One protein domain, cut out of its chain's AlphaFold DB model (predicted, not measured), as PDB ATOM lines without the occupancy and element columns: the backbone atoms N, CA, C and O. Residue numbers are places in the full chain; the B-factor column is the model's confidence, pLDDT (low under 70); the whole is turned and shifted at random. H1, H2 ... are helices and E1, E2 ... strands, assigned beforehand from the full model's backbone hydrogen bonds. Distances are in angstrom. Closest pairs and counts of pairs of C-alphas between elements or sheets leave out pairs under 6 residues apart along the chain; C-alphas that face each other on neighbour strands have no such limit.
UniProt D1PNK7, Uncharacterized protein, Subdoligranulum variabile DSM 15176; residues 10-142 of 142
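AT A GLANCE: This is residues 10 to 142 of the 142 residues of an uncharacterized protein of Subdoligranulum variabile DSM 15176 (UniProt D1PNK7). A twisted sheet of four strands has H1 and H2 packed on one face, and a long helical hairpin, H4 and H5, stands near the end where E3 turns into E4, with H4 across the strands. The small helix H3 sits between H2 and that hairpin. The printed part has 133 residues, with five named helices and four named strands in the order E1 H1 E2 H2 E3 E4 H3 H4 H5. The sheet, in the order E1 E2 E4 E3, is mixed, and the class is mixed, helices and strands. The whole is compact, with a radius of gyration of the C-alphas of 15.0 A and spans of 41 by 33 by 22 A.

HOW THE PARTS SIT: E1, residues 10 to 13, is an edge strand, parallel to E2, residues 36 to 40; N 12 and O 38 are 3.0 A apart, within hydrogen-bond range. E2 is antiparallel to E4, residues 70 to 79, with N 39 and O 75 at 2.8 A. E4 forms a hairpin with the other edge strand, E3, residues 57 to 67, with N 65 and O 72 at 2.9 A; E3 bends by 69 degrees at residue 60. With H1, residues 17 to 25, strands E1 and E2 make a strand-helix-strand unit, two parallel neighbour strands joined through a helix, its crossover right-handed. E2, H2, residues 45 to 54, and E3 make a split unit, with E4 between its strands, also right-handed. H1, H2 and H4, residues 102 to 118, are on one face of the sheet, as two layers, helices and sheet. H2 has a height over the sheet of 8.8 A and runs along the strands, at 10 degrees to E4 on the local plane. H4, at a height of 9.3 A, runs across them, at 86 degrees to E4 on the local plane. H1 and H2 touch, closest at the C-alphas of Ala 17 and Leu 48, 5.3 A. H2 touches H3, residues 88 to 93, at a steep tilt of 59 degrees, closest at the C-alphas of Ser 46 and Cys 91, 4.4 A. H4 and H5, residues 124 to 140, form a helical hairpin at a shallow tilt of 24 degrees, closest at the C-alphas of Gly 103 and Ser 140, 3.8 A. H3 and H5 are not on the sheet. Every O i to N i+4 pair is within hydrogen-bond range in H1, H2, H3 and H5, and 12 of 13 in H4.

IN THESE COORDINATES: E1 begins at C-alpha 10, (206.395, 337.810, 464.270), and is 10.0 A long; H1 is 12.3 A, E2 13.4 A and H2 14.2 A. E3 is 26.5 A, E4 28.3 A and H3 8.5 A. H4, 24.5 A, begins at C-alpha 102, (229.886, 343.343, 472.404), and H5, 24.4 A, ends at C-alpha 140, (234.237, 348.809, 474.466).

THE WHOLE: The two C-alphas farthest apart are those of Arg 34 and Pro 122, 45.4 A. The printed part has no cut and no long link. The mean pLDDT of the printed part is 96.3, and residue 142, the chain's last, is under 70.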
ATOM      1  N   ILE A  10     206.443 336.616 465.116       97.06
ATOM      2  CA  ILE A  10     206.395 337.810 464.270       97.06
ATOM      3  C   ILE A  10     207.811 338.350 464.119       97.06
ATOM      4  O   ILE A  10     208.433 338.797 465.085       97.06
ATOM      5  N   VAL A  11     208.321 338.332 462.888       97.75
ATOM      6  CA  VAL A  11     209.660 338.829 462.563       97.75
ATOM      7  C   VAL A  11     209.549 340.131 461.780       97.75
ATOM      8  O   VAL A  11     208.955 340.159 460.704       97.75
ATOM      9  N   ILE A  12     210.159 341.205 462.288       97.75
ATOM     10  CA  ILE A  12     210.249 342.491 461.583       97.75
ATOM     11  C   ILE A  12     211.718 342.904 461.515       97.75
ATOM     12  O   ILE A  12     212.336 343.233 462.527       97.75
ATOM     13  N   ALA A  13     212.295 342.890 460.316       96.50
ATOM     14  CA  ALA A  13     213.719 343.124 460.102       96.50
ATOM     15  C   ALA A  13     213.971 344.163 459.005       96.50
ATOM     16  O   ALA A  13     213.195 344.298 458.062       96.50
ATOM     17  N   GLY A  14     215.079 344.900 459.121       94.69
ATOM     18  CA  GLY A  14     215.538 345.830 458.083       94.69
ATOM     19  C   GLY A  14     214.795 347.171 458.035       94.69
ATOM     20  O   GLY A  14     215.110 348.006 457.191       94.69
ATOM     21  N   MET A  15     213.859 347.412 458.955       96.56
ATOM     22  CA  MET A  15     213.087 348.656 459.052       96.56
ATOM     23  C   MET A  15     213.643 349.597 460.129       96.56
ATOM     24  O   MET A  15     214.314 349.162 461.066       96.56
ATOM     25  N   GLY A  16     213.382 350.901 460.008       96.50
ATOM     26  CA  GLY A  16     213.676 351.858 461.079       96.50
ATOM     27  C   GLY A  16     212.758 351.647 462.287       96.50
ATOM     28  O   GLY A  16     211.627 351.198 462.124       96.50
ATOM     29  N   ALA A  17     213.229 351.988 463.492       97.62
ATOM     30  CA  ALA A  17     212.455 351.805 464.725       97.62
ATOM     31  C   ALA A  17     211.049 352.427 464.672       97.62
ATOM     32  O   ALA A  17     210.104 351.801 465.126       97.62
ATOM     33  N   GLU A  18     210.902 353.624 464.097       97.94
ATOM     34  CA  GLU A  18     209.609 354.322 463.975       97.94
ATOM     35  C   GLU A  18     208.587 353.509 463.187       97.94
ATOM     36  O   GLU A  18     207.502 353.247 463.693       97.94
ATOM     37  N   THR A  19     208.976 352.991 462.024       98.38
ATOM     38  CA  THR A  19     208.117 352.119 461.218       98.38
ATOM     39  C   THR A  19     207.751 350.832 461.957       98.38
ATOM     40  O   THR A  19     206.619 350.375 461.865       98.38
ATOM     41  N   ILE A  20     208.683 350.246 462.719       98.38
ATOM     42  CA  ILE A  20     208.384 349.060 463.538       98.38
ATOM     43  C   ILE A  20     207.334 349.403 464.604       98.38
ATOM     44  O   ILE A  20     206.369 348.661 464.753       98.38
ATOM     45  N   MET A  21     207.494 350.525 465.314       98.38
ATOM     46  CA  MET A  21     206.527 350.980 466.320       98.38
ATOM     47  C   MET A  21     205.143 351.205 465.694       98.38
ATOM     48  O   MET A  21     204.159 350.700 466.217       98.38
ATOM     49  N   GLU A  22     205.066 351.876 464.542       98.06
ATOM     50  CA  GLU A  22     203.810 352.094 463.807       98.06
ATOM     51  C   GLU A  22     203.124 350.780 463.405       98.06
ATOM     52  O   GLU A  22     201.911 350.649 463.562       98.06
ATOM     53  N   ILE A  23     203.889 349.792 462.926       97.19
ATOM     54  CA  ILE A  23     203.359 348.463 462.581       97.19
ATOM     55  C   ILE A  23     202.756 347.781 463.814       97.19
ATOM     56  O   ILE A  23     201.668 347.213 463.720       97.19
ATOM     57  N   LEU A  24     203.444 347.833 464.960       97.06
ATOM     58  CA  LEU A  24     202.965 347.211 466.196       97.06
ATOM     59  C   LEU A  24     201.726 347.932 466.752       97.06
ATOM     60  O   LEU A  24     200.771 347.270 467.143       97.06
ATOM     61  N   GLU A  25     201.693 349.268 466.724       96.69
ATOM     62  CA  GLU A  25     200.520 350.068 467.127       96.69
ATOM     63  C   GLU A  25     199.300 349.797 466.234       96.69
ATOM     64  O   GLU A  25     198.169 349.730 466.714       96.69
ATOM     65  N   ALA A  26     199.512 349.593 464.931       96.19
ATOM     66  CA  ALA A  26     198.446 349.245 463.993       96.19
ATOM     67  C   ALA A  26     197.911 347.811 464.184       96.19
ATOM     68  O   ALA A  26     196.852 347.468 463.652       96.19
ATOM     69  N   ALA A  27     198.621 346.974 464.942       94.69
ATOM     70  CA  ALA A  27     198.276 345.588 465.222       94.69
ATOM     71  C   ALA A  27     198.174 345.346 466.740       94.69
ATOM     72  O   ALA A  27     198.903 344.514 467.270       94.69
ATOM     73  N   PRO A  28     197.248 346.001 467.468       93.94
ATOM     74  CA  PRO A  28     197.215 345.976 468.937       93.94
ATOM     75  C   PRO A  28     197.046 344.572 469.535       93.94
ATOM     76  O   PRO A  28     197.379 344.344 470.692       93.94
ATOM     77  N   TRP A  29     196.580 343.604 468.744       94.50
ATOM     78  CA  TRP A  29     196.513 342.200 469.143       94.50
ATOM     79  C   TRP A  29     197.885 341.588 469.469       94.50
ATOM     80  O   TRP A  29     197.919 340.572 470.152       94.50
ATOM     81  N   VAL A  30     199.005 342.184 469.032       95.69
ATOM     82  CA  VAL A  30     200.365 341.716 469.375       95.69
ATOM     83  C   VAL A  30     200.751 341.995 470.832       95.69
ATOM     84  O   VAL A  30     201.752 341.463 471.311       95.69
ATOM     85  N   PHE A  31     199.974 342.812 471.550       97.00
ATOM     86  CA  PHE A  31     200.152 343.118 472.972       97.00
ATOM     87  C   PHE A  31     199.544 341.995 473.822       97.00
ATOM     88  O   PHE A  31     198.653 342.201 474.642       97.00
ATOM     89  N   ASP A  32     200.014 340.776 473.577       96.50
ATOM     90  CA  ASP A  32     199.568 339.551 474.226       96.50
ATOM     91  C   ASP A  32     200.775 338.618 474.406       96.50
ATOM     92  O   ASP A  32     201.649 338.525 473.538       96.50
ATOM     93  N   GLN A  33     200.839 337.928 475.546       96.12
ATOM     94  CA  GLN A  33     201.937 337.021 475.900       96.12
ATOM     95  C   GLN A  33     202.092 335.840 474.931       96.12
ATOM     96  O   GLN A  33     203.159 335.219 474.896       96.12
ATOM     97  N   ARG A  34     201.055 335.513 474.152       95.88
ATOM     98  CA  ARG A  34     201.099 334.449 473.147       95.88
ATOM     99  C   ARG A  34     202.155 334.711 472.077       95.88
ATOM    100  O   ARG A  34     202.819 333.769 471.648       95.88
ATOM    101  N   TYR A  35     202.317 335.960 471.651       97.62
ATOM    102  CA  TYR A  35     203.157 336.270 470.500       97.62
ATOM    103  C   TYR A  35     204.627 336.415 470.896       97.62
ATOM    104  O   TYR A  35     204.985 336.928 471.961       97.62
ATOM    105  N   ASN A  36     205.504 335.926 470.028       98.06
ATOM    106  CA  ASN A  36     206.944 336.115 470.124       98.06
ATOM    107  C   ASN A  36     207.388 337.116 469.052       98.06
ATOM    108  O   ASN A  36     207.155 336.890 467.864       98.06
ATOM    109  N   LEU A  37     208.023 338.217 469.455       98.50
ATOM    110  CA  LEU A  37     208.527 339.222 468.523       98.50
ATOM    111  C   LEU A  37     210.033 339.056 468.339       98.50
ATOM    112  O   LEU A  37     210.787 339.081 469.311       98.50
ATOM    113  N   VAL A  38     210.478 338.965 467.088       98.56
ATOM    114  CA  VAL A  38     211.895 339.049 466.717       98.56
ATOM    115  C   VAL A  38     212.098 340.287 465.851       98.56
ATOM    116  O   VAL A  38     211.686 340.340 464.692       98.56
ATOM    117  N   LEU A  39     212.734 341.307 466.418       98.75
ATOM    118  CA  LEU A  39     212.868 342.624 465.806       98.75
ATOM    119  C   LEU A  39     214.336 342.903 465.480       98.75
ATOM    120  O   LEU A  39     215.207 342.802 466.342       98.75
ATOM    121  N   VAL A  40     214.622 343.287 464.237       97.88
ATOM    122  CA  VAL A  40     215.974 343.651 463.782       97.88
ATOM    123  C   VAL A  40     215.933 345.062 463.191       97.88
ATOM    124  O   VAL A  40     215.890 345.222 461.964       97.88
ATOM    125  N   PRO A  41     215.900 346.110 464.039       97.12
ATOM    126  CA  PRO A  41     215.841 347.488 463.571       97.12
ATOM    127  C   PRO A  41     217.116 347.869 462.808       97.12
ATOM    128  O   PRO A  41     218.234 347.711 463.300       97.12
ATOM    129  N   ALA A  42     216.955 348.453 461.621       94.75
ATOM    130  CA  ALA A  42     218.064 348.979 460.830       94.75
ATOM    131  C   ALA A  42     218.665 350.257 461.440       94.75
ATOM    132  O   ALA A  42     219.857 350.531 461.281       94.75
ATOM    133  N   THR A  43     217.851 351.052 462.141       93.69
ATOM    134  CA  THR A  43     218.243 352.319 462.775       93.69
ATOM    135  C   THR A  43     217.468 352.553 464.075       93.69
ATOM    136  O   THR A  43     216.437 351.928 464.313       93.69
ATOM    137  N   LYS A  44     217.965 353.470 464.923       94.81
ATOM    138  CA  LYS A  44     217.291 353.934 466.155       94.81
ATOM    139  C   LYS A  44     216.882 352.810 467.136       94.81
ATOM    140  O   LYS A  44     215.876 352.921 467.824       94.81
ATOM    141  N   HIS A  45     217.682 351.749 467.258       94.94
ATOM    142  CA  HIS A  45     217.407 350.617 468.163       94.94
ATOM    143  C   HIS A  45     217.211 351.026 469.636       94.94
ATOM    144  O   HIS A  45     216.422 350.399 470.330       94.94
ATOM    145  N   SER A  46     217.872 352.088 470.109       96.81
ATOM    146  CA  SER A  46     217.672 352.601 471.470       96.81
ATOM    147  C   SER A  46     216.277 353.166 471.699       96.81
ATOM    148  O   SER A  46     215.706 352.972 472.767       96.81
ATOM    149  N   ILE A  47     215.705 353.796 470.675       97.81
ATOM    150  CA  ILE A  47     214.325 354.277 470.703       97.81
ATOM    151  C   ILE A  47     213.358 353.093 470.722       97.81
ATOM    152  O   ILE A  47     212.416 353.105 471.507       97.81
ATOM    153  N   LEU A  48     213.628 352.049 469.928       98.56
ATOM    154  CA  LEU A  48     212.793 350.847 469.918       98.56
ATOM    155  C   LEU A  48     212.795 350.133 471.277       98.56
ATOM    156  O   LEU A  48     211.724 349.818 471.782       98.56
ATOM    157  N   ARG A  49     213.966 349.928 471.903       98.38
ATOM    158  CA  ARG A  49     214.044 349.322 473.248       98.38
ATOM    159  C   ARG A  49     213.265 350.137 474.279       98.38
ATOM    160  O   ARG A  49     212.484 349.566 475.033       98.38
ATOM    161  N   ARG A  50     213.420 351.467 474.262       98.56
ATOM    162  CA  ARG A  50     212.676 352.364 475.157       98.56
ATOM    163  C   ARG A  50     211.172 352.261 474.964       98.56
ATOM    164  O   ARG A  50     210.433 352.212 475.940       98.56
ATOM    165  N   TRP A  51     210.719 352.235 473.715       98.69
ATOM    166  CA  TRP A  51     209.301 352.094 473.407       98.69
ATOM    167  C   TRP A  51     208.761 350.737 473.856       98.69
ATOM    168  O   TRP A  51     207.719 350.703 474.497       98.69
ATOM    169  N   LEU A  52     209.487 349.643 473.603       98.62
ATOM    170  CA  LEU A  52     209.085 348.296 474.022       98.62
ATOM    171  C   LEU A  52     208.895 348.232 475.544       98.62
ATOM    172  O   LEU A  52     207.818 347.850 475.996       98.62
ATOM    173  N   ALA A  53     209.875 348.705 476.318       98.50
ATOM    174  CA  ALA A  53     209.787 348.776 477.779       98.50
ATOM    175  C   ALA A  53     208.576 349.598 478.257       98.50
ATOM    176  O   ALA A  53     207.783 349.141 479.076       98.50
ATOM    177  N   ARG A  54     208.363 350.785 477.677       98.56
ATOM    178  CA  ARG A  54     207.223 351.663 478.003       98.56
ATOM    179  C   ARG A  54     205.867 351.122 477.571       98.56
ATOM    180  O   ARG A  54     204.849 351.588 478.057       98.56
ATOM    181  N   ARG A  55     205.838 350.193 476.620       98.38
ATOM    182  CA  ARG A  55     204.620 349.529 476.143       98.38
ATOM    183  C   ARG A  55     204.383 348.187 476.823       98.38
ATOM    184  O   ARG A  55     203.498 347.448 476.406       98.38
ATOM    185  N   GLY A  56     205.160 347.863 477.853       98.38
ATOM    186  CA  GLY A  56     204.967 346.662 478.650       98.38
ATOM    187  C   GLY A  56     205.577 345.406 478.042       98.38
ATOM    188  O   GLY A  56     205.211 344.306 478.448       98.38
ATOM    189  N   PHE A  57     206.472 345.538 477.059       98.50
ATOM    190  CA  PHE A  57     207.237 344.419 476.520       98.50
ATOM    191  C   PHE A  57     208.505 344.194 477.334       98.50
ATOM    192  O   PHE A  57     209.269 345.118 477.604       98.50
ATOM    193  N   GLU A  58     208.782 342.931 477.634       97.38
ATOM    194  CA  GLU A  58     210.059 342.507 478.190       97.38
ATOM    195  C   GLU A  58     210.993 342.009 477.081       97.38
ATOM    196  O   GLU A  58     210.565 341.377 476.109       97.38
ATOM    197  N   MET A  59     212.299 342.244 477.240       97.69
ATOM    198  CA  MET A  59     213.308 341.588 476.405       97.69
ATOM    199  C   MET A  59     213.540 340.173 476.930       97.69
ATOM    200  O   MET A  59     214.061 339.995 478.033       97.69
ATOM    201  N   ARG A  60     213.226 339.148 476.140       97.62
ATOM    202  CA  ARG A  60     213.542 337.752 476.486       97.62
ATOM    203  C   ARG A  60     215.011 337.433 476.237       97.62
ATOM    204  O   ARG A  60     215.599 336.640 476.965       97.62
ATOM    205  N   GLY A  61     215.612 338.085 475.248       97.56
ATOM    206  CA  GLY A  61     217.020 337.950 474.909       97.56
ATOM    207  C   GLY A  61     217.378 338.818 473.714       97.56
ATOM    208  O   GLY A  61     216.502 339.319 473.010       97.56
ATOM    209  N   GLU A  62     218.671 338.994 473.486       98.12
ATOM    210  CA  GLU A  62     219.174 339.685 472.304       98.12
ATOM    211  C   GLU A  62     220.354 338.921 471.717       98.12
ATOM    212  O   GLU A  62     221.031 338.174 472.422       98.12
ATOM    213  N   THR A  63     220.611 339.093 470.426       98.12
ATOM    214  CA  THR A  63     221.780 338.506 469.762       98.12
ATOM    215  C   THR A  63     222.450 339.544 468.880       98.12
ATOM    216  O   THR A  63     221.796 340.186 468.056       98.12
ATOM    217  N   LEU A  64     223.760 339.716 469.048       97.88
ATOM    218  CA  LEU A  64     224.555 340.550 468.159       97.88
ATOM    219  C   LEU A  64     224.835 339.822 466.844       97.88
ATOM    220  O   LEU A  64     225.306 338.688 466.826       97.88
ATOM    221  N   ALA A  65     224.579 340.509 465.735       96.38
ATOM    222  CA  ALA A  65     224.888 340.037 464.395       96.38
ATOM    223  C   ALA A  65     225.698 341.093 463.643       96.38
ATOM    224  O   ALA A  65     225.403 342.287 463.727       96.38
ATOM    225  N   GLN A  66     226.698 340.659 462.878       95.88
ATOM    226  CA  GLN A  66     227.468 341.538 462.008       95.88
ATOM    227  C   GLN A  66     227.086 341.295 460.548       95.88
ATOM    228  O   GLN A  66     227.145 340.170 460.062       95.88
ATOM    229  N   ALA A  67     226.719 342.357 459.836       93.44
ATOM    230  CA  ALA A  67     226.417 342.301 458.411       93.44
ATOM    231  C   ALA A  67     226.885 343.585 457.725       93.44
ATOM    232  O   ALA A  67     226.702 344.678 458.259       93.44
ATOM    233  N   ALA A  68     227.513 343.458 456.550       91.19
ATOM    234  CA  ALA A  68     228.018 344.590 455.762       91.19
ATOM    235  C   ALA A  68     228.831 345.616 456.593       91.19
ATOM    236  O   ALA A  68     228.668 346.828 456.452       91.19
ATOM    237  N   GLY A  69     229.674 345.122 457.509       90.94
ATOM    238  CA  GLY A  69     230.517 345.956 458.375       90.94
ATOM    239  C   GLY A  69     229.779 346.698 459.498       90.94
ATOM    240  O   GLY A  69     230.367 347.577 460.124       90.94
ATOM    241  N   ARG A  70     228.508 346.374 459.768       93.25
ATOM    242  CA  ARG A  70     227.702 346.978 460.838       93.25
ATOM    243  C   ARG A  70     227.230 345.927 461.830       93.25
ATOM    244  O   ARG A  70     226.903 344.808 461.443       93.25
ATOM    245  N   TRP A  71     227.164 346.319 463.097       96.19
ATOM    246  CA  TRP A  71     226.582 345.510 464.160       96.19
ATOM    247  C   TRP A  71     225.099 345.827 464.341       96.19
ATOM    248  O   TRP A  71     224.712 346.991 464.499       96.19
ATOM    249  N   TYR A  72     224.295 344.774 464.381       96.25
ATOM    250  CA  TYR A  72     222.863 344.789 464.631       96.25
ATOM    251  C   TYR A  72     222.568 344.037 465.924       96.25
ATOM    252  O   TYR A  72     223.237 343.056 466.238       96.25
ATOM    253  N   ALA A  73     221.549 344.490 466.649       96.81
ATOM    254  CA  ALA A  73     220.955 343.721 467.731       96.81
ATOM    255  C   ALA A  73     219.658 343.100 467.215       96.81
ATOM    256  O   ALA A  73     218.750 343.820 466.794       96.81
ATOM    257  N   VAL A  74     219.601 341.774 467.224       98.12
ATOM    258  CA  VAL A  74     218.367 341.010 467.061       98.12
ATOM    259  C   VAL A  74     217.686 340.988 468.421       98.12
ATOM    260  O   VAL A  74     218.249 340.449 469.370       98.12
ATOM    261  N   MET A  75     216.511 341.598 468.524       98.50
ATOM    262  CA  MET A  75     215.763 341.737 469.769       98.50
ATOM    263  C   MET A  75     214.660 340.692 469.830       98.50
ATOM    264  O   MET A  75     213.781 340.696 468.971       98.50
ATOM    265  N   ASN A  76     214.683 339.824 470.840       98.56
ATOM    266  CA  ASN A  76     213.545 338.973 471.155       98.56
ATOM    267  C   ASN A  76     212.729 339.621 472.278       98.56
ATOM    268  O   ASN A  76     213.226 339.789 473.397       98.56
ATOM    269  N   ALA A  77     211.487 339.982 471.967       98.44
ATOM    270  CA  ALA A  77     210.588 340.682 472.866       98.44
ATOM    271  C   ALA A  77     209.245 339.960 472.982       98.44
ATOM    272  O   ALA A  77     208.755 339.354 472.027       98.44
ATOM    273  N   ARG A  78     208.623 340.065 474.153       98.38
ATOM    274  CA  ARG A  78     207.279 339.543 474.408       98.38
ATOM    275  C   ARG A  78     206.520 340.506 475.303       98.38
ATOM    276  O   ARG A  78     207.115 341.115 476.190       98.38
ATOM    277  N   TYR A  79     205.225 340.669 475.061       98.56
ATOM    278  CA  TYR A  79     204.398 341.494 475.931       98.56
ATOM    279  C   TYR A  79     204.308 340.844 477.312       98.56
ATOM    280  O   TYR A  79     203.985 339.666 477.412       98.56
ATOM    281  N   ALA A  80     204.606 341.596 478.365       97.81
ATOM    282  CA  ALA A  80     204.533 341.160 479.759       97.81
ATOM    283  C   ALA A  80     203.547 342.001 480.587       97.81
ATOM    284  O   ALA A  80     203.280 341.667 481.739       97.81
ATOM    285  N   GLY A  81     203.014 343.092 480.025       97.31
ATOM    286  CA  GLY A  81     202.112 344.015 480.719       97.31
ATOM    287  C   GLY A  81     202.769 344.814 481.846       97.31
ATOM    288  O   GLY A  81     202.067 345.429 482.641       97.31
ATOM    289  N   THR A  82     204.102 344.804 481.930       95.94
ATOM    290  CA  THR A  82     204.862 345.554 482.939       95.94
ATOM    291  C   THR A  82     205.648 346.653 482.253       95.94
ATOM    292  O   THR A  82     206.627 346.374 481.566       95.94
ATOM    293  N   GLU A  83     205.194 347.892 482.413       98.00
ATOM    294  CA  GLU A  83     205.861 349.064 481.855       98.00
ATOM    295  C   GLU A  83     206.988 349.536 482.774       98.00
ATOM    296  O   GLU A  83     206.830 349.587 483.998       98.00
ATOM    297  N   HIS A  84     208.112 349.939 482.189       97.44
ATOM    298  CA  HIS A  84     209.169 350.635 482.917       97.44
ATOM    299  C   HIS A  84     209.848 351.692 482.052       97.44
ATOM    300  O   HIS A  84     209.761 351.687 480.823       97.44
ATOM    301  N   GLU A  85     210.535 352.615 482.721       97.81
ATOM    302  CA  GLU A  85     211.426 353.567 482.070       97.81
ATOM    303  C   GLU A  85     212.847 352.987 482.068       97.81
ATOM    304  O   GLU A  85     213.468 352.933 483.132       97.81
ATOM    305  N   PRO A  86     213.371 352.535 480.917       97.69
ATOM    306  CA  PRO A  86     214.724 352.004 480.854       97.69
ATOM    307  C   PRO A  86     215.749 353.132 480.897       97.69
ATOM    308  O   PRO A  86     215.528 354.226 480.363       97.69
ATOM    309  N   ASP A  87     216.905 352.851 481.488       96.75
ATOM    310  CA  ASP A  87     218.017 353.793 481.477       96.75
ATOM    311  C   ASP A  87     218.707 353.862 480.097       96.75
ATOM    312  O   ASP A  87     218.384 353.142 479.143       96.75
ATOM    313  N   GLY A  88     219.672 354.775 479.968       96.31
ATOM    314  CA  GLY A  88     220.393 354.973 478.714       96.31
ATOM    315  C   GLY A  88     221.194 353.748 478.263       96.31
ATOM    316  O   GLY A  88     221.265 353.486 477.061       96.31
ATOM    317  N   LEU A  89     221.771 352.977 479.189       95.75
ATOM    318  CA  LEU A  89     222.545 351.780 478.857       95.75
ATOM    319  C   LEU A  89     221.638 350.648 478.404       95.75
ATOM    320  O   LEU A  89     221.931 350.008 477.395       95.75
ATOM    321  N   GLU A  90     220.514 350.439 479.081       96.88
ATOM    322  CA  GLU A  90     219.501 349.481 478.663       96.88
ATOM    323  C   GLU A  90     218.989 349.828 477.258       96.88
ATOM    324  O   GLU A  90     218.924 348.968 476.380       96.88
ATOM    325  N   CYS A  91     218.748 351.112 476.978       97.81
ATOM    326  CA  CYS A  91     218.381 351.554 475.635       97.81
ATOM    327  C   CYS A  91     219.494 351.277 474.607       97.81
ATOM    328  O   CYS A  91     219.233 350.783 473.508       97.81
ATOM    329  N   LEU A  92     220.751 351.601 474.911       97.00
ATOM    330  CA  LEU A  92     221.852 351.519 473.944       97.00
ATOM    331  C   LEU A  92     222.323 350.079 473.705       97.00
ATOM    332  O   LEU A  92     222.535 349.695 472.550       97.00
ATOM    333  N   CYS A  93     222.415 349.284 474.767       96.19
ATOM    334  CA  CYS A  93     223.051 347.971 474.783       96.19
ATOM    335  C   CYS A  93     222.089 346.815 475.065       96.19
ATOM    336  O   CYS A  93     222.328 345.719 474.560       96.19
ATOM    337  N   GLY A  94     221.017 347.041 475.824       96.19
ATOM    338  CA  GLY A  94     220.078 345.993 476.221       96.19
ATOM    339  C   GLY A  94     220.777 344.747 476.790       96.19
ATOM    340  O   GLY A  94     221.730 344.866 477.556       96.19
ATOM    341  N   LYS A  95     220.355 343.544 476.394       96.75
ATOM    342  CA  LYS A  95     220.869 342.246 476.882       96.75
ATOM    343  C   LYS A  95     222.051 341.688 476.070       96.75
ATOM    344  O   LYS A  95     222.170 340.476 475.898       96.75
ATOM    345  N   THR A  96     222.912 342.555 475.536       97.00
ATOM    346  CA  THR A  96     224.022 342.144 474.646       97.00
ATOM    347  C   THR A  96     225.370 341.935 475.341       97.00
ATOM    348  O   THR A  96     226.309 341.444 474.715       97.00
ATOM    349  N   GLU A  97     225.478 342.281 476.624       95.38
ATOM    350  CA  GLU A  97     226.719 342.158 477.394       95.38
ATOM    351  C   GLU A  97     227.216 340.703 477.473       95.38
ATOM    352  O   GLU A  97     226.434 339.762 477.607       95.38
ATOM    353  N   GLY A  98     228.534 340.517 477.343       94.56
ATOM    354  CA  GLY A  98     229.189 339.202 477.344       94.56
ATOM    355  C   GLY A  98     229.122 338.433 476.018       94.56
ATOM    356  O   GLY A  98     229.744 337.379 475.895       94.56
ATOM    357  N   GLN A  99     228.410 338.939 475.006       96.38
ATOM    358  CA  GLN A  99     228.366 338.300 473.689       96.38
ATOM    359  C   GLN A  99     229.625 338.602 472.859       96.38
ATOM    360  O   GLN A  99     230.193 339.695 472.964       96.38
ATOM    361  N   PRO A 100     230.039 337.691 471.956       95.56
ATOM    362  CA  PRO A 100     231.065 337.995 470.965       95.56
ATOM    363  C   PRO A 100     230.723 339.264 470.174       95.56
ATOM    364  O   PRO A 100     229.627 339.399 469.632       95.56
ATOM    365  N   GLY A 101     231.669 340.202 470.109       95.31
ATOM    366  CA  GLY A 101     231.480 341.480 469.418       95.31
ATOM    367  C   GLY A 101     230.804 342.579 470.242       95.31
ATOM    368  O   GLY A 101     230.622 343.677 469.716       95.31
ATOM    369  N   PHE A 102     230.484 342.337 471.521       97.00
ATOM    370  CA  PHE A 102     229.886 343.343 472.404       97.00
ATOM    371  C   PHE A 102     230.704 344.635 472.477       97.00
ATOM    372  O   PHE A 102     230.153 345.706 472.226       97.00
ATOM    373  N   GLY A 103     232.022 344.555 472.695       97.19
ATOM    374  CA  GLY A 103     232.873 345.747 472.740       97.19
ATOM    375  C   GLY A 103     232.822 346.571 471.442       97.19
ATOM    376  O   GLY A 103     232.670 347.794 471.465       97.19
ATOM    377  N   ALA A 104     232.822 345.904 470.282       97.00
ATOM    378  CA  ALA A 104     232.690 346.566 468.983       97.00
ATOM    379  C   ALA A 104     231.286 347.165 468.761       97.00
ATOM    380  O   ALA A 104     231.148 348.234 468.157       97.00
ATOM    381  N   TYR A 105     230.240 346.513 469.270       97.06
ATOM    382  CA  TYR A 105     228.886 347.058 469.272       97.06
ATOM    383  C   TYR A 105     228.783 348.307 470.159       97.06
ATOM    384  O   TYR A 105     228.254 349.321 469.697       97.06
ATOM    385  N   CYS A 106     229.345 348.288 471.373       97.19
ATOM    386  CA  CYS A 106     229.440 349.456 472.254       97.19
ATOM    387  C   CYS A 106     230.165 350.617 471.568       97.19
ATOM    388  O   CYS A 106     229.637 351.730 471.546       97.19
ATOM    389  N   ALA A 107     231.300 350.356 470.915       97.00
ATOM    390  CA  ALA A 107     232.034 351.370 470.161       97.00
ATOM    391  C   ALA A 107     231.183 351.978 469.032       97.00
ATOM    392  O   ALA A 107     231.153 353.201 468.854       97.00
ATOM    393  N   GLN A 108     230.424 351.149 468.304       96.06
ATOM    394  CA  GLN A 108     229.491 351.616 467.275       96.06
ATOM    395  C   GLN A 108     228.402 352.528 467.862       96.06
ATOM    396  O   GLN A 108     228.074 353.556 467.259       96.06
ATOM    397  N   GLN A 109     227.829 352.172 469.017       96.38
ATOM    398  CA  GLN A 109     226.814 353.008 469.667       96.38
ATOM    399  C   GLN A 109     227.388 354.305 470.196       96.38
ATOM    400  O   GLN A 109     226.801 355.366 469.986       96.38
ATOM    401  N   ASN A 110     228.578 354.241 470.775       96.88
ATOM    402  CA  ASN A 110     229.269 355.409 471.275       96.88
ATOM    403  C   ASN A 110     229.589 356.404 470.147       96.88
ATOM    404  O   ASN A 110     229.388 357.606 470.292       96.88
ATOM    405  N   GLY A 111     229.979 355.918 468.963       96.44
ATOM    406  CA  GLY A 111     230.190 356.772 467.790       96.44
ATOM    407  C   GLY A 111     228.940 357.558 467.366       96.44
ATOM    408  O   GLY A 111     229.053 358.694 466.903       96.44
ATOM    409  N   LYS A 112     227.740 356.991 467.541       94.38
ATOM    410  CA  LYS A 112     226.470 357.704 467.308       94.38
ATOM    411  C   LYS A 112     226.152 358.665 468.451       94.38
ATOM    412  O   LYS A 112     225.754 359.796 468.193       94.38
ATOM    413  N   LEU A 113     226.356 358.230 469.693       96.44
ATOM    414  CA  LEU A 113     226.070 359.018 470.890       96.44
ATOM    415  C   LEU A 113     226.948 360.275 470.975       96.44
ATOM    416  O   LEU A 113     226.440 361.356 471.246       96.44
ATOM    417  N   LYS A 114     228.232 360.176 470.619       97.62
ATOM    418  CA  LYS A 114     229.139 361.329 470.493       97.62
ATOM    419  C   LYS A 114     228.642 362.348 469.467       97.62
ATOM    420  O   LYS A 114     228.699 363.545 469.716       97.62
ATOM    421  N   LYS A 115     228.108 361.898 468.325       96.94
ATOM    422  CA  LYS A 115     227.507 362.806 467.330       96.94
ATOM    423  C   LYS A 115     226.255 363.489 467.871       96.94
ATOM    424  O   LYS A 115     226.084 364.678 467.642       96.94
ATOM    425  N   TYR A 116     225.413 362.752 468.597       95.44
ATOM    426  CA  TYR A 116     224.256 363.325 469.287       95.44
ATOM    427  C   TYR A 116     224.685 364.399 470.294       95.44
ATOM    428  O   TYR A 116     224.185 365.517 470.254       95.44
ATOM    429  N   ARG A 117     225.696 364.092 471.113       97.31
ATOM    430  CA  ARG A 117     226.257 364.994 472.121       97.31
ATOM    431  C   ARG A 117     226.734 366.332 471.560       97.31
ATOM    432  O   ARG A 117     226.551 367.352 472.220       97.31
ATOM    433  N   LEU A 118     227.326 366.337 470.362       97.44
ATOM    434  CA  LEU A 118     227.776 367.561 469.682       97.44
ATOM    435  C   LEU A 118     226.618 368.500 469.307       97.44
ATOM    436  O   LEU A 118     226.840 369.698 469.162       97.44
ATOM    437  N   GLY A 119     225.406 367.967 469.131       96.62
ATOM    438  CA  GLY A 119     224.212 368.752 468.818       96.62
ATOM    439  C   GLY A 119     223.476 369.299 470.044       96.62
ATOM    440  O   GLY A 119     222.533 370.068 469.876       96.62
ATOM    441  N   LEU A 120     223.877 368.910 471.258       97.12
ATOM    442  CA  LEU A 120     223.224 369.338 472.493       97.12
ATOM    443  C   LEU A 120     223.812 370.647 473.023       97.12
ATOM    444  O   LEU A 120     225.031 370.825 473.083       97.12
ATOM    445  N   ALA A 121     222.931 371.536 473.481       97.69
ATOM    446  CA  ALA A 121     223.327 372.678 474.292       97.69
ATOM    447  C   ALA A 121     223.834 372.208 475.673       97.69
ATOM    448  O   ALA A 121     223.403 371.155 476.153       97.69
ATOM    449  N   PRO A 122     224.719 372.973 476.339       97.44
ATOM    450  CA  PRO A 122     225.123 372.678 477.711       97.44
ATOM    451  C   PRO A 122     223.915 372.565 478.651       97.44
ATOM    452  O   PRO A 122     223.001 373.390 478.595       97.44
ATOM    453  N   GLY A 123     223.922 371.559 479.523       97.44
ATOM    454  CA  GLY A 123     222.845 371.289 480.472       97.44
ATOM    455  C   GLY A 123     222.767 369.814 480.860       97.44
ATOM    456  O   GLY A 123     223.545 368.991 480.385       97.44
ATOM    457  N   ALA A 124     221.779 369.475 481.687       96.75
ATOM    458  CA  ALA A 124     221.666 368.154 482.308       96.75
ATOM    459  C   ALA A 124     221.633 366.985 481.305       96.75
ATOM    460  O   ALA A 124     222.140 365.905 481.596       96.75
ATOM    461  N   GLU A 125     221.056 367.187 480.118       95.25
ATOM    462  CA  GLU A 125     221.045 366.164 479.069       95.25
ATOM    463  C   GLU A 125     222.442 365.931 478.482       95.25
ATOM    464  O   GLU A 125     222.864 364.787 478.332       95.25
ATOM    465  N   ALA A 126     223.178 367.005 478.189       97.62
ATOM    466  CA  ALA A 126     224.556 366.923 477.723       97.62
ATOM    467  C   ALA A 126     225.445 366.201 478.750       97.62
ATOM    468  O   ALA A 126     226.183 365.291 478.372       97.62
ATOM    469  N   ASP A 127     225.297 366.533 480.035       97.62
ATOM    470  CA  ASP A 127     226.047 365.905 481.128       97.62
ATOM    471  C   ASP A 127     225.712 364.408 481.261       97.62
ATOM    472  O   ASP A 127     226.604 363.566 481.382       97.62
ATOM    473  N   ALA A 128     224.428 364.045 481.177       95.94
ATOM    474  CA  ALA A 128     223.996 362.647 481.214       95.94
ATOM    475  C   ALA A 128     224.531 361.845 480.016       95.94
ATOM    476  O   ALA A 128     224.942 360.690 480.159       95.94
ATOM    477  N   VAL A 129     224.562 362.457 478.829       97.38
ATOM    478  CA  VAL A 129     225.138 361.843 477.631       97.38
ATOM    479  C   VAL A 129     226.653 361.670 477.771       97.38
ATOM    480  O   VAL A 129     227.167 360.630 477.363       97.38
ATOM    481  N   ASP A 130     227.365 362.620 478.381       98.12
ATOM    482  CA  ASP A 130     228.805 362.495 478.644       98.12
ATOM    483  C   ASP A 130     229.114 361.317 479.581       98.12
ATOM    484  O   ASP A 130     230.036 360.540 479.316       98.12
ATOM    485  N   VAL A 131     228.296 361.108 480.620       97.75
ATOM    486  CA  VAL A 131     228.406 359.933 481.502       97.75
ATOM    487  C   VAL A 131     228.205 358.630 480.720       97.75
ATOM    488  O   VAL A 131     228.997 357.695 480.857       97.75
ATOM    489  N   LEU A 132     227.189 358.568 479.853       97.12
ATOM    490  CA  LEU A 132     226.934 357.390 479.016       97.12
ATOM    491  C   LEU A 132     228.069 357.120 478.017       97.12
ATOM    492  O   LEU A 132     228.409 355.961 477.780       97.12
ATOM    493  N   ILE A 133     228.674 358.166 477.446       97.94
ATOM    494  CA  ILE A 133     229.838 358.041 476.559       97.94
ATOM    495  C   ILE A 133     230.993 357.365 477.299       97.94
ATOM    496  O   ILE A 133     231.534 356.381 476.794       97.94
ATOM    497  N   GLN A 134     231.340 357.848 478.496       97.31
ATOM    498  CA  GLN A 134     232.427 357.283 479.304       97.31
ATOM    499  C   GLN A 134     232.164 355.822 479.679       97.31
ATOM    500  O   GLN A 134     233.073 354.991 479.671       97.31
ATOM    501  N   GLU A 135     230.915 355.488 479.993       96.38
ATOM    502  CA  GLU A 135     230.537 354.122 480.335       96.38
ATOM    503  C   GLU A 135     230.641 353.171 479.135       96.38
ATOM    504  O   GLU A 135     231.182 352.069 479.250       96.38
ATOM    505  N   LEU A 136     230.217 353.615 477.947       96.38
ATOM    506  CA  LEU A 136     230.407 352.838 476.723       96.38
ATOM    507  C   LEU A 136     231.884 352.678 476.352       96.38
ATOM    508  O   LEU A 136     232.247 351.636 475.809       96.38
ATOM    509  N   GLU A 137     232.744 353.662 476.622       95.44
ATOM    510  CA  GLU A 137     234.191 353.541 476.388       95.44
ATOM    511  C   GLU A 137     234.805 352.429 477.234       95.44
ATOM    512  O   GLU A 137     235.510 351.582 476.689       95.44
ATOM    513  N   LYS A 138     234.473 352.369 478.529       94.00
ATOM    514  CA  LYS A 138     234.935 351.292 479.419       94.00
ATOM    515  C   LYS A 138     234.519 349.916 478.901       94.00
ATOM    516  O   LYS A 138     235.340 349.007 478.850       94.00
ATOM    517  N   ARG A 139     233.261 349.784 478.469       92.56
ATOM    518  CA  ARG A 139     232.688 348.524 477.966       92.56
ATOM    519  C   ARG A 139     233.203 348.121 476.588       92.56
ATOM    520  O   ARG A 139     233.193 346.944 476.257       92.56
ATOM    521  N   SER A 140     233.664 349.081 475.790       85.00
ATOM    522  CA  SER A 140     234.237 348.809 474.466       85.00
ATOM    523  C   SER A 140     235.621 348.150 474.537       85.00
ATOM    524  O   SER A 140     236.077 347.602 473.537       85.00
ATOM    525  N   CYS A 141     236.283 348.227 475.696       75.12
ATOM    526  CA  CYS A 141     237.619 347.682 475.946       75.12
ATOM    527  C   CYS A 141     237.612 346.299 476.629       75.12
ATOM    528  O   CYS A 141     238.692 345.776 476.906       75.12
ATOM    529  N   LEU A 142     236.427 345.753 476.930       60.72
ATOM    530  CA  LEU A 142     236.209 344.414 477.495       60.72
ATOM    531  C   LEU A 142     236.007 343.384 476.374       60.72
ATOM    532  O   LEU A 142     236.516 342.256 476.540       60.72
TER     533      LEU A 142